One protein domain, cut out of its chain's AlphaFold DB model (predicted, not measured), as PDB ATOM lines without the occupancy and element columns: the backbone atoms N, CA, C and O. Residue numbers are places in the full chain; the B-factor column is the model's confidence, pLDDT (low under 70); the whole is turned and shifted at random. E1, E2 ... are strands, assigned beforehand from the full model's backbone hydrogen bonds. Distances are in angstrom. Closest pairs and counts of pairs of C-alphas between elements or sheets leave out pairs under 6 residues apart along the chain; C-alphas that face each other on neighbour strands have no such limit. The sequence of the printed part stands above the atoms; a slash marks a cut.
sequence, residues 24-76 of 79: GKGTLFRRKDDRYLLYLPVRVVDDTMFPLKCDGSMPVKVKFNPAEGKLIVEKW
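What this domain is: This is residues 24 to 76 of the 79 residues of an uncharacterized protein of Candidatus Bathyarchaeota archaeon (UniProt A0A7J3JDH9). Two hairpins, E1 with E2 and E3 with E4, form one strongly twisted sheet, curled like part of a barrel, and a long loop, residues 40 to 56, joins them. Residues 65 to 70 stick out. The printed part has 53 residues, with strands E1 to E4 in chain order and sheet order E2 E1 E3 E4, all antiparallel. The class is all strand, though under half of the residues are in named elements; the whole is compact, radius of gyration of the C-alphas 11.4 A, spanning 35 by 20 by 19 A.

Where its parts are: E1, residues 24 to 30, begins at C-alpha (-20.815, 42.966, 1.994) and is 19.6 A long. E2 is residues 36 to 39. E3, residues 57 to 65, is 24.3 A long. E4, residues 70 to 75, ends at C-alpha (-15.884, 32.176, 2.396).

How they stand to each other: E1 and E3 are inner strands, antiparallel at 130 degrees, with N 26 and O 60 2.8 A apart. In hairpin E1 and E2, N 29 and O 37 are 2.8 A apart. In hairpin E3 and E4, N 61 and O 74 are 2.8 A apart. E2 is apart from E3 and E4.

The domain as a whole: The printed part has no cut. The link E2 to E3 is long; residues 42 to 55 have pLDDT under 70.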
ATOM      1  N   GLY A  24     -21.524  42.596   3.211       83.12
ATOM      2  CA  GLY A  24     -20.815  42.966   1.994       83.12
ATOM      3  C   GLY A  24     -19.677  42.013   1.648       83.12
ATOM      4  O   GLY A  24     -19.329  41.109   2.416       83.12
ATOM      5  N   LYS A  25     -19.095  42.224   0.463       84.12
ATOM      6  CA  LYS A  25     -17.955  41.449  -0.042       84.12
ATOM      7  C   LYS A  25     -16.658  42.060   0.490       84.12
ATOM      8  O   LYS A  25     -16.271  43.158   0.101       84.12
ATOM      9  N   GLY A  26     -16.013  41.348   1.405       83.81
ATOM     10  CA  GLY A  26     -14.691  41.666   1.931       83.81
ATOM     11  C   GLY A  26     -13.601  40.811   1.288       83.81
ATOM     12  O   GLY A  26     -13.862  39.960   0.432       83.81
ATOM     13  N   THR A  27     -12.362  41.016   1.729       85.00
ATOM     14  CA  THR A  27     -11.217  40.194   1.304       85.00
ATOM     15  C   THR A  27     -10.366  39.818   2.506       85.00
ATOM     16  O   THR A  27     -10.070  40.657   3.347       85.00
ATOM     17  N   LEU A  28      -9.968  38.555   2.595       86.56
ATOM     18  CA  LEU A  28      -9.132  38.035   3.666       86.56
ATOM     19  C   LEU A  28      -7.767  37.654   3.089       86.56
ATOM     20  O   LEU A  28      -7.693  36.942   2.091       86.56
ATOM     21  N   PHE A  29      -6.691  38.140   3.698       83.62
ATOM     22  CA  PHE A  29      -5.321  37.945   3.224       83.62
ATOM     23  C   PHE A  29      -4.523  37.170   4.252       83.62
ATOM     24  O   PHE A  29      -4.465  37.576   5.414       83.62
ATOM     25  N   ARG A  30      -3.870  36.089   3.826       83.25
ATOM     26  CA  ARG A  30      -2.906  35.386   4.672       83.25
ATOM     27  C   ARG A  30      -1.532  36.030   4.531       83.25
ATOM     28  O   ARG A  30      -0.991  36.118   3.433       83.25
ATOM     29  N   ARG A  31      -0.959  36.475   5.646       81.62
ATOM     30  CA  ARG A  31       0.417  36.973   5.708       81.62
ATOM     31  C   ARG A  31       1.396  35.816   5.937       81.62
ATOM     32  O   ARG A  31       1.010  34.726   6.347       81.62
ATOM     33  N   LYS A  32       2.688  36.081   5.711       82.69
ATOM     34  CA  LYS A  32       3.787  35.116   5.922       82.69
ATOM     35  C   LYS A  32       3.976  34.689   7.383       82.69
ATOM     36  O   LYS A  32       4.643  33.699   7.634       82.69
ATOM     37  N   ASP A  33       3.422  35.440   8.327       83.81
ATOM     38  CA  ASP A  33       3.484  35.184   9.769       83.81
ATOM     39  C   ASP A  33       2.250  34.422  10.291       83.81
ATOM     40  O   ASP A  33       1.927  34.515  11.472       83.81
ATOM     41  N   ASP A  34       1.523  33.731   9.405       77.75
ATOM     42  CA  ASP A  34       0.278  32.999   9.689       77.75
ATOM     43  C   ASP A  34      -0.863  33.837  10.290       77.75
ATOM     44  O   ASP A  34      -1.895  33.304  10.709       77.75
ATOM     45  N   ARG A  35      -0.734  35.168  10.268       82.81
ATOM     46  CA  ARG A  35      -1.814  36.089  10.618       82.81
ATOM     47  C   ARG A  35      -2.659  36.423   9.399       82.81
ATOM     48  O   ARG A  35      -2.206  36.371   8.253       82.81
ATOM     49  N   TYR A  36      -3.893  36.829   9.669       81.44
ATOM     50  CA  TYR A  36      -4.836  37.238   8.641       81.44
ATOM     51  C   TYR A  36      -5.145  38.727   8.745       81.44
ATOM     52  O   TYR A  36      -5.350  39.252   9.839       81.44
ATOM     53  N   LEU A  37      -5.187  39.397   7.597       81.88
ATOM     54  CA  LEU A  37      -5.760  40.733   7.460       81.88
ATOM     55  C   LEU A  37      -7.148  40.600   6.840       81.88
ATOM     56  O   LEU A  37      -7.323  39.845   5.884       81.88
ATOM     57  N   LEU A  38      -8.121  41.331   7.377       81.44
ATOM     58  CA  LEU A  38      -9.483  41.380   6.857       81.44
ATOM     59  C   LEU A  38      -9.765  42.782   6.317       81.44
ATOM     60  O   LEU A  38      -9.749  43.753   7.067       81.44
ATOM     61  N   TYR A  39     -10.057  42.857   5.025       80.50
ATOM     62  CA  TYR A  39     -10.659  44.017   4.392       80.50
ATOM     63  C   TYR A  39     -12.171  43.974   4.602       80.50
ATOM     64  O   TYR A  39     -12.845  43.043   4.143       80.50
ATOM     65  N   LEU A  40     -12.683  44.983   5.301       77.44
ATOM     66  CA  LEU A  40     -14.107  45.204   5.476       77.44
ATOM     67  C   LEU A  40     -14.637  46.090   4.334       77.44
ATOM     68  O   LEU A  40     -13.921  46.980   3.885       77.44
ATOM     69  N   PRO A  41     -15.862  45.858   3.841       70.44
ATOM     70  CA  PRO A  41     -16.454  46.681   2.787       70.44
ATOM     71  C   PRO A  41     -16.900  48.057   3.308       70.44
ATOM     72  O   PRO A  41     -17.470  48.147   4.393       70.44
ATOM     73  N   VAL A  42     -16.693  49.112   2.502       65.38
ATOM     74  CA  VAL A  42     -16.983  50.535   2.835       65.38
ATOM     75  C   VAL A  42     -18.417  50.737   3.325       65.38
ATOM     76  O   VAL A  42     -18.686  51.550   4.195       65.38
ATOM     77  N   ARG A  43     -19.367  49.975   2.775       64.50
ATOM     78  CA  ARG A  43     -20.785  50.092   3.144       64.50
ATOM     79  C   ARG A  43     -21.102  49.580   4.551       64.50
ATOM     80  O   ARG A  43     -22.180  49.855   5.060       64.50
ATOM     81  N   VAL A  44     -20.175  48.839   5.159       66.25
ATOM     82  CA  VAL A  44     -20.333  48.206   6.474       66.25
ATOM     83  C   VAL A  44     -19.567  48.963   7.568       66.25
ATOM     84  O   VAL A  44     -19.930  48.862   8.737       66.25
ATOM     85  N   VAL A  45     -18.530  49.728   7.222       67.19
ATOM     86  CA  VAL A  45     -17.676  50.469   8.167       67.19
ATOM     87  C   VAL A  45     -17.090  51.718   7.505       67.19
ATOM     88  O   VAL A  45     -16.649  51.657   6.364       67.19
ATOM     89  N   ASP A  46     -17.019  52.821   8.256       57.53
ATOM     90  CA  ASP A  46     -16.559  54.134   7.766       57.53
ATOM     91  C   ASP A  46     -15.050  54.215   7.438       57.53
ATOM     92  O   ASP A  46     -14.622  55.149   6.765       57.53
ATOM     93  N   ASP A  47     -14.234  53.247   7.875       50.78
ATOM     94  CA  ASP A  47     -12.781  53.229   7.650       50.78
ATOM     95  C   ASP A  47     -12.350  51.913   6.993       50.78
ATOM     96  O   ASP A  47     -12.091  50.902   7.655       50.78
ATOM     97  N   THR A  48     -12.322  51.893   5.659       55.78
ATOM     98  CA  THR A  48     -11.830  50.736   4.906       55.78
ATOM     99  C   THR A  48     -10.603  51.116   4.106       55.78
ATOM    100  O   THR A  48     -10.688  51.847   3.117       55.78
ATOM    101  N   MET A  49      -9.452  50.586   4.508       58.84
ATOM    102  CA  MET A  49      -8.229  50.671   3.715       58.84
ATOM    103  C   MET A  49      -8.424  49.945   2.382       58.84
ATOM    104  O   MET A  49      -8.857  48.802   2.385       58.84
ATOM    105  N   PHE A  50      -8.106  50.593   1.258       61.81
ATOM    106  CA  PHE A  50      -8.249  50.059  -0.106       61.81
ATOM    107  C   PHE A  50      -7.875  48.563  -0.242       61.81
ATOM    108  O   PHE A  50      -6.869  48.133   0.331       61.81
ATOM    109  N   PRO A  51      -8.615  47.762  -1.041       60.09
ATOM    110  CA  PRO A  51      -8.305  46.348  -1.227       60.09
ATOM    111  C   PRO A  51      -6.949  46.183  -1.924       60.09
ATOM    112  O   PRO A  51      -6.797  46.455  -3.116       60.09
ATOM    113  N   LEU A  52      -5.953  45.714  -1.173       60.50
ATOM    114  CA  LEU A  52      -4.635  45.378  -1.702       60.50
ATOM    115  C   LEU A  52      -4.746  44.071  -2.488       60.50
ATOM    116  O   LEU A  52      -5.085  43.046  -1.921       60.50
ATOM    117  N   LYS A  53      -4.483  44.058  -3.796       61.09
ATOM    118  CA  LYS A  53      -4.437  42.797  -4.555       61.09
ATOM    119  C   LYS A  53      -3.111  42.095  -4.261       61.09
ATOM    120  O   LYS A  53      -2.079  42.486  -4.796       61.09
ATOM    121  N   CYS A  54      -3.136  41.090  -3.391       63.84
ATOM    122  CA  CYS A  54      -1.963  40.295  -3.026       63.84
ATOM    123  C   CYS A  54      -2.209  38.801  -3.265       63.84
ATOM    124  O   CYS A  54      -3.342  38.318  -3.142       63.84
ATOM    125  N   ASP A  55      -1.133  38.068  -3.554       67.00
ATOM    126  CA  ASP A  55      -1.142  36.607  -3.600       67.00
ATOM    127  C   ASP A  55      -1.563  36.048  -2.232       67.00
ATOM    128  O   ASP A  55      -1.040  36.451  -1.192       67.00
ATOM    129  N   GLY A  56      -2.554  35.152  -2.221       70.56
ATOM    130  CA  GLY A  56      -3.170  34.642  -0.986       70.56
ATOM    131  C   GLY A  56      -4.397  35.426  -0.503       70.56
ATOM    132  O   GLY A  56      -4.820  35.259   0.644       70.56
ATOM    133  N   SER A  57      -4.969  36.274  -1.361       79.06
ATOM    134  CA  SER A  57      -6.267  36.912  -1.135       79.06
ATOM    135  C   SER A  57      -7.430  35.941  -1.357       79.06
ATOM    136  O   SER A  57      -7.456  35.184  -2.326       79.06
ATOM    137  N   MET A  58      -8.403  35.946  -0.445       85.25
ATOM    138  CA  MET A  58      -9.615  35.132  -0.527       85.25
ATOM    139  C   MET A  58     -10.853  36.019  -0.352       85.25
ATOM    140  O   MET A  58     -10.957  36.710   0.666       85.25
ATOM    141  N   PRO A  59     -11.813  35.997  -1.294       85.31
ATOM    142  CA  PRO A  59     -13.048  36.750  -1.142       85.31
ATOM    143  C   PRO A  59     -13.893  36.151  -0.013       85.31
ATOM    144  O   PRO A  59     -14.027  34.929   0.120       85.31
ATOM    145  N   VAL A  60     -14.472  37.022   0.810       86.69
ATOM    146  CA  VAL A  60     -15.291  36.630   1.961       86.69
ATOM    147  C   VAL A  60     -16.586  37.431   2.013       86.69
ATOM    148  O   VAL A  60     -16.619  38.603   1.644       86.69
ATOM    149  N   LYS A  61     -17.660  36.802   2.489       87.44
ATOM    150  CA  LYS A  61     -18.866  37.497   2.932       87.44
ATOM    151  C   LYS A  61     -18.644  37.954   4.367       87.44
ATOM    152  O   LYS A  61     -18.298  37.146   5.226       87.44
ATOM    153  N   VAL A  62     -18.831  39.241   4.617       85.19
ATOM    154  CA  VAL A  62     -18.761  39.828   5.955       85.19
ATOM    155  C   VAL A  62     -20.163  40.248   6.357       85.19
ATOM    156  O   VAL A  62     -20.834  40.901   5.564       85.19
ATOM    157  N   LYS A  63     -20.598  39.885   7.567       84.56
ATOM    158  CA  LYS A  63     -21.902  40.261   8.120       84.56
ATOM    159  C   LYS A  63     -21.766  40.773   9.551       84.56
ATOM    160  O   LYS A  63     -21.191  40.092  10.401       84.56
ATOM    161  N   PHE A  64     -22.333  41.943   9.824       80.56
ATOM    162  CA  PHE A  64     -22.460  42.492  11.170       80.56
ATOM    163  C   PHE A  64     -23.813  42.121  11.771       80.56
ATOM    164  O   PHE A  64     -24.867  42.372  11.189       80.56
ATOM    165  N   ASN A  65     -23.779  41.541  12.968       79.38
ATOM    166  CA  ASN A  65     -24.956  41.369  13.804       79.38
ATOM    167  C   ASN A  65     -24.811  42.269  15.043       79.38
ATOM    168  O   ASN A  65     -24.226  41.834  16.039       79.38
ATOM    169  N   PRO A  66     -25.306  43.523  14.993       72.88
ATOM    170  CA  PRO A  66     -25.180  44.461  16.106       72.88
ATOM    171  C   PRO A  66     -25.988  44.031  17.338       72.88
ATOM    172  O   PRO A  66     -25.561  44.317  18.452       72.88
ATOM    173  N   ALA A  67     -27.090  43.290  17.162       77.44
ATOM    174  CA  ALA A  67     -27.892  42.775  18.275       77.44
ATOM    175  C   ALA A  67     -27.110  41.767  19.135       77.44
ATOM    176  O   ALA A  67     -27.276  41.721  20.351       77.44
ATOM    177  N   GLU A  68     -26.222  40.989  18.512       80.81
ATOM    178  CA  GLU A  68     -25.361  40.025  19.206       80.81
ATOM    179  C   GLU A  68     -23.929  40.533  19.432       80.81
ATOM    180  O   GLU A  68     -23.126  39.841  20.058       80.81
ATOM    181  N   GLY A  69     -23.581  41.709  18.901       78.50
ATOM    182  CA  GLY A  69     -22.213  42.229  18.914       78.50
ATOM    183  C   GLY A  69     -21.214  41.334  18.169       78.50
ATOM    184  O   GLY A  69     -20.059  41.228  18.583       78.50
ATOM    185  N   LYS A  70     -21.649  40.646  17.102       80.06
ATOM    186  CA  LYS A  70     -20.833  39.668  16.361       80.06
ATOM    187  C   LYS A  70     -20.487  40.142  14.953       80.06
ATOM    188  O   LYS A  70     -21.327  40.697  14.246       80.06
ATOM    189  N   LEU A  71     -19.265  39.814  14.537       82.12
ATOM    190  CA  LEU A  71     -18.796  39.890  13.157       82.12
ATOM    191  C   LEU A  71     -18.665  38.472  12.597       82.12
ATOM    192  O   LEU A  71     -17.891  37.667  13.115       82.12
ATOM    193  N   ILE A  72     -19.421  38.169  11.549       85.88
ATOM    194  CA  ILE A  72     -19.413  36.868  10.880       85.88
ATOM    195  C   ILE A  72     -18.645  37.019   9.567       85.88
ATOM    196  O   ILE A  72     -18.923  37.926   8.784       85.88
ATOM    197  N   VAL A  73     -17.668  36.138   9.340       86.31
ATOM    198  CA  VAL A  73     -16.847  36.113   8.123       86.31
ATOM    199  C   VAL A  73     -16.902  34.716   7.526       86.31
ATOM    200  O   VAL A  73     -16.484  33.741   8.154       86.31
ATOM    201  N   GLU A  74     -17.405  34.618   6.304       89.31
ATOM    202  CA  GLU A  74     -17.615  33.360   5.592       89.31
ATOM    203  C   GLU A  74     -16.918  33.398   4.238       89.31
ATOM    204  O   GLU A  74     -16.766  34.456   3.633       89.31
ATOM    205  N   LYS A  75     -16.474  32.242   3.736       86.44
ATOM    206  CA  LYS A  75     -15.884  32.176   2.396       86.44
ATOM    207  C   LYS A  75     -16.950  32.550   1.365       86.44
ATOM    208  O   LYS A  75     -18.013  31.934   1.348       86.44
ATOM    209  N   TRP A  76     -16.650  33.517   0.500       84.00
ATOM    210  CA  TRP A  76     -17.546  33.876  -0.594       84.00
ATOM    211  C   TRP A  76     -17.556  32.737  -1.619       84.00
ATOM    212  O   TRP A  76     -16.495  32.315  -2.087       84.00
TER     213      TRP A  76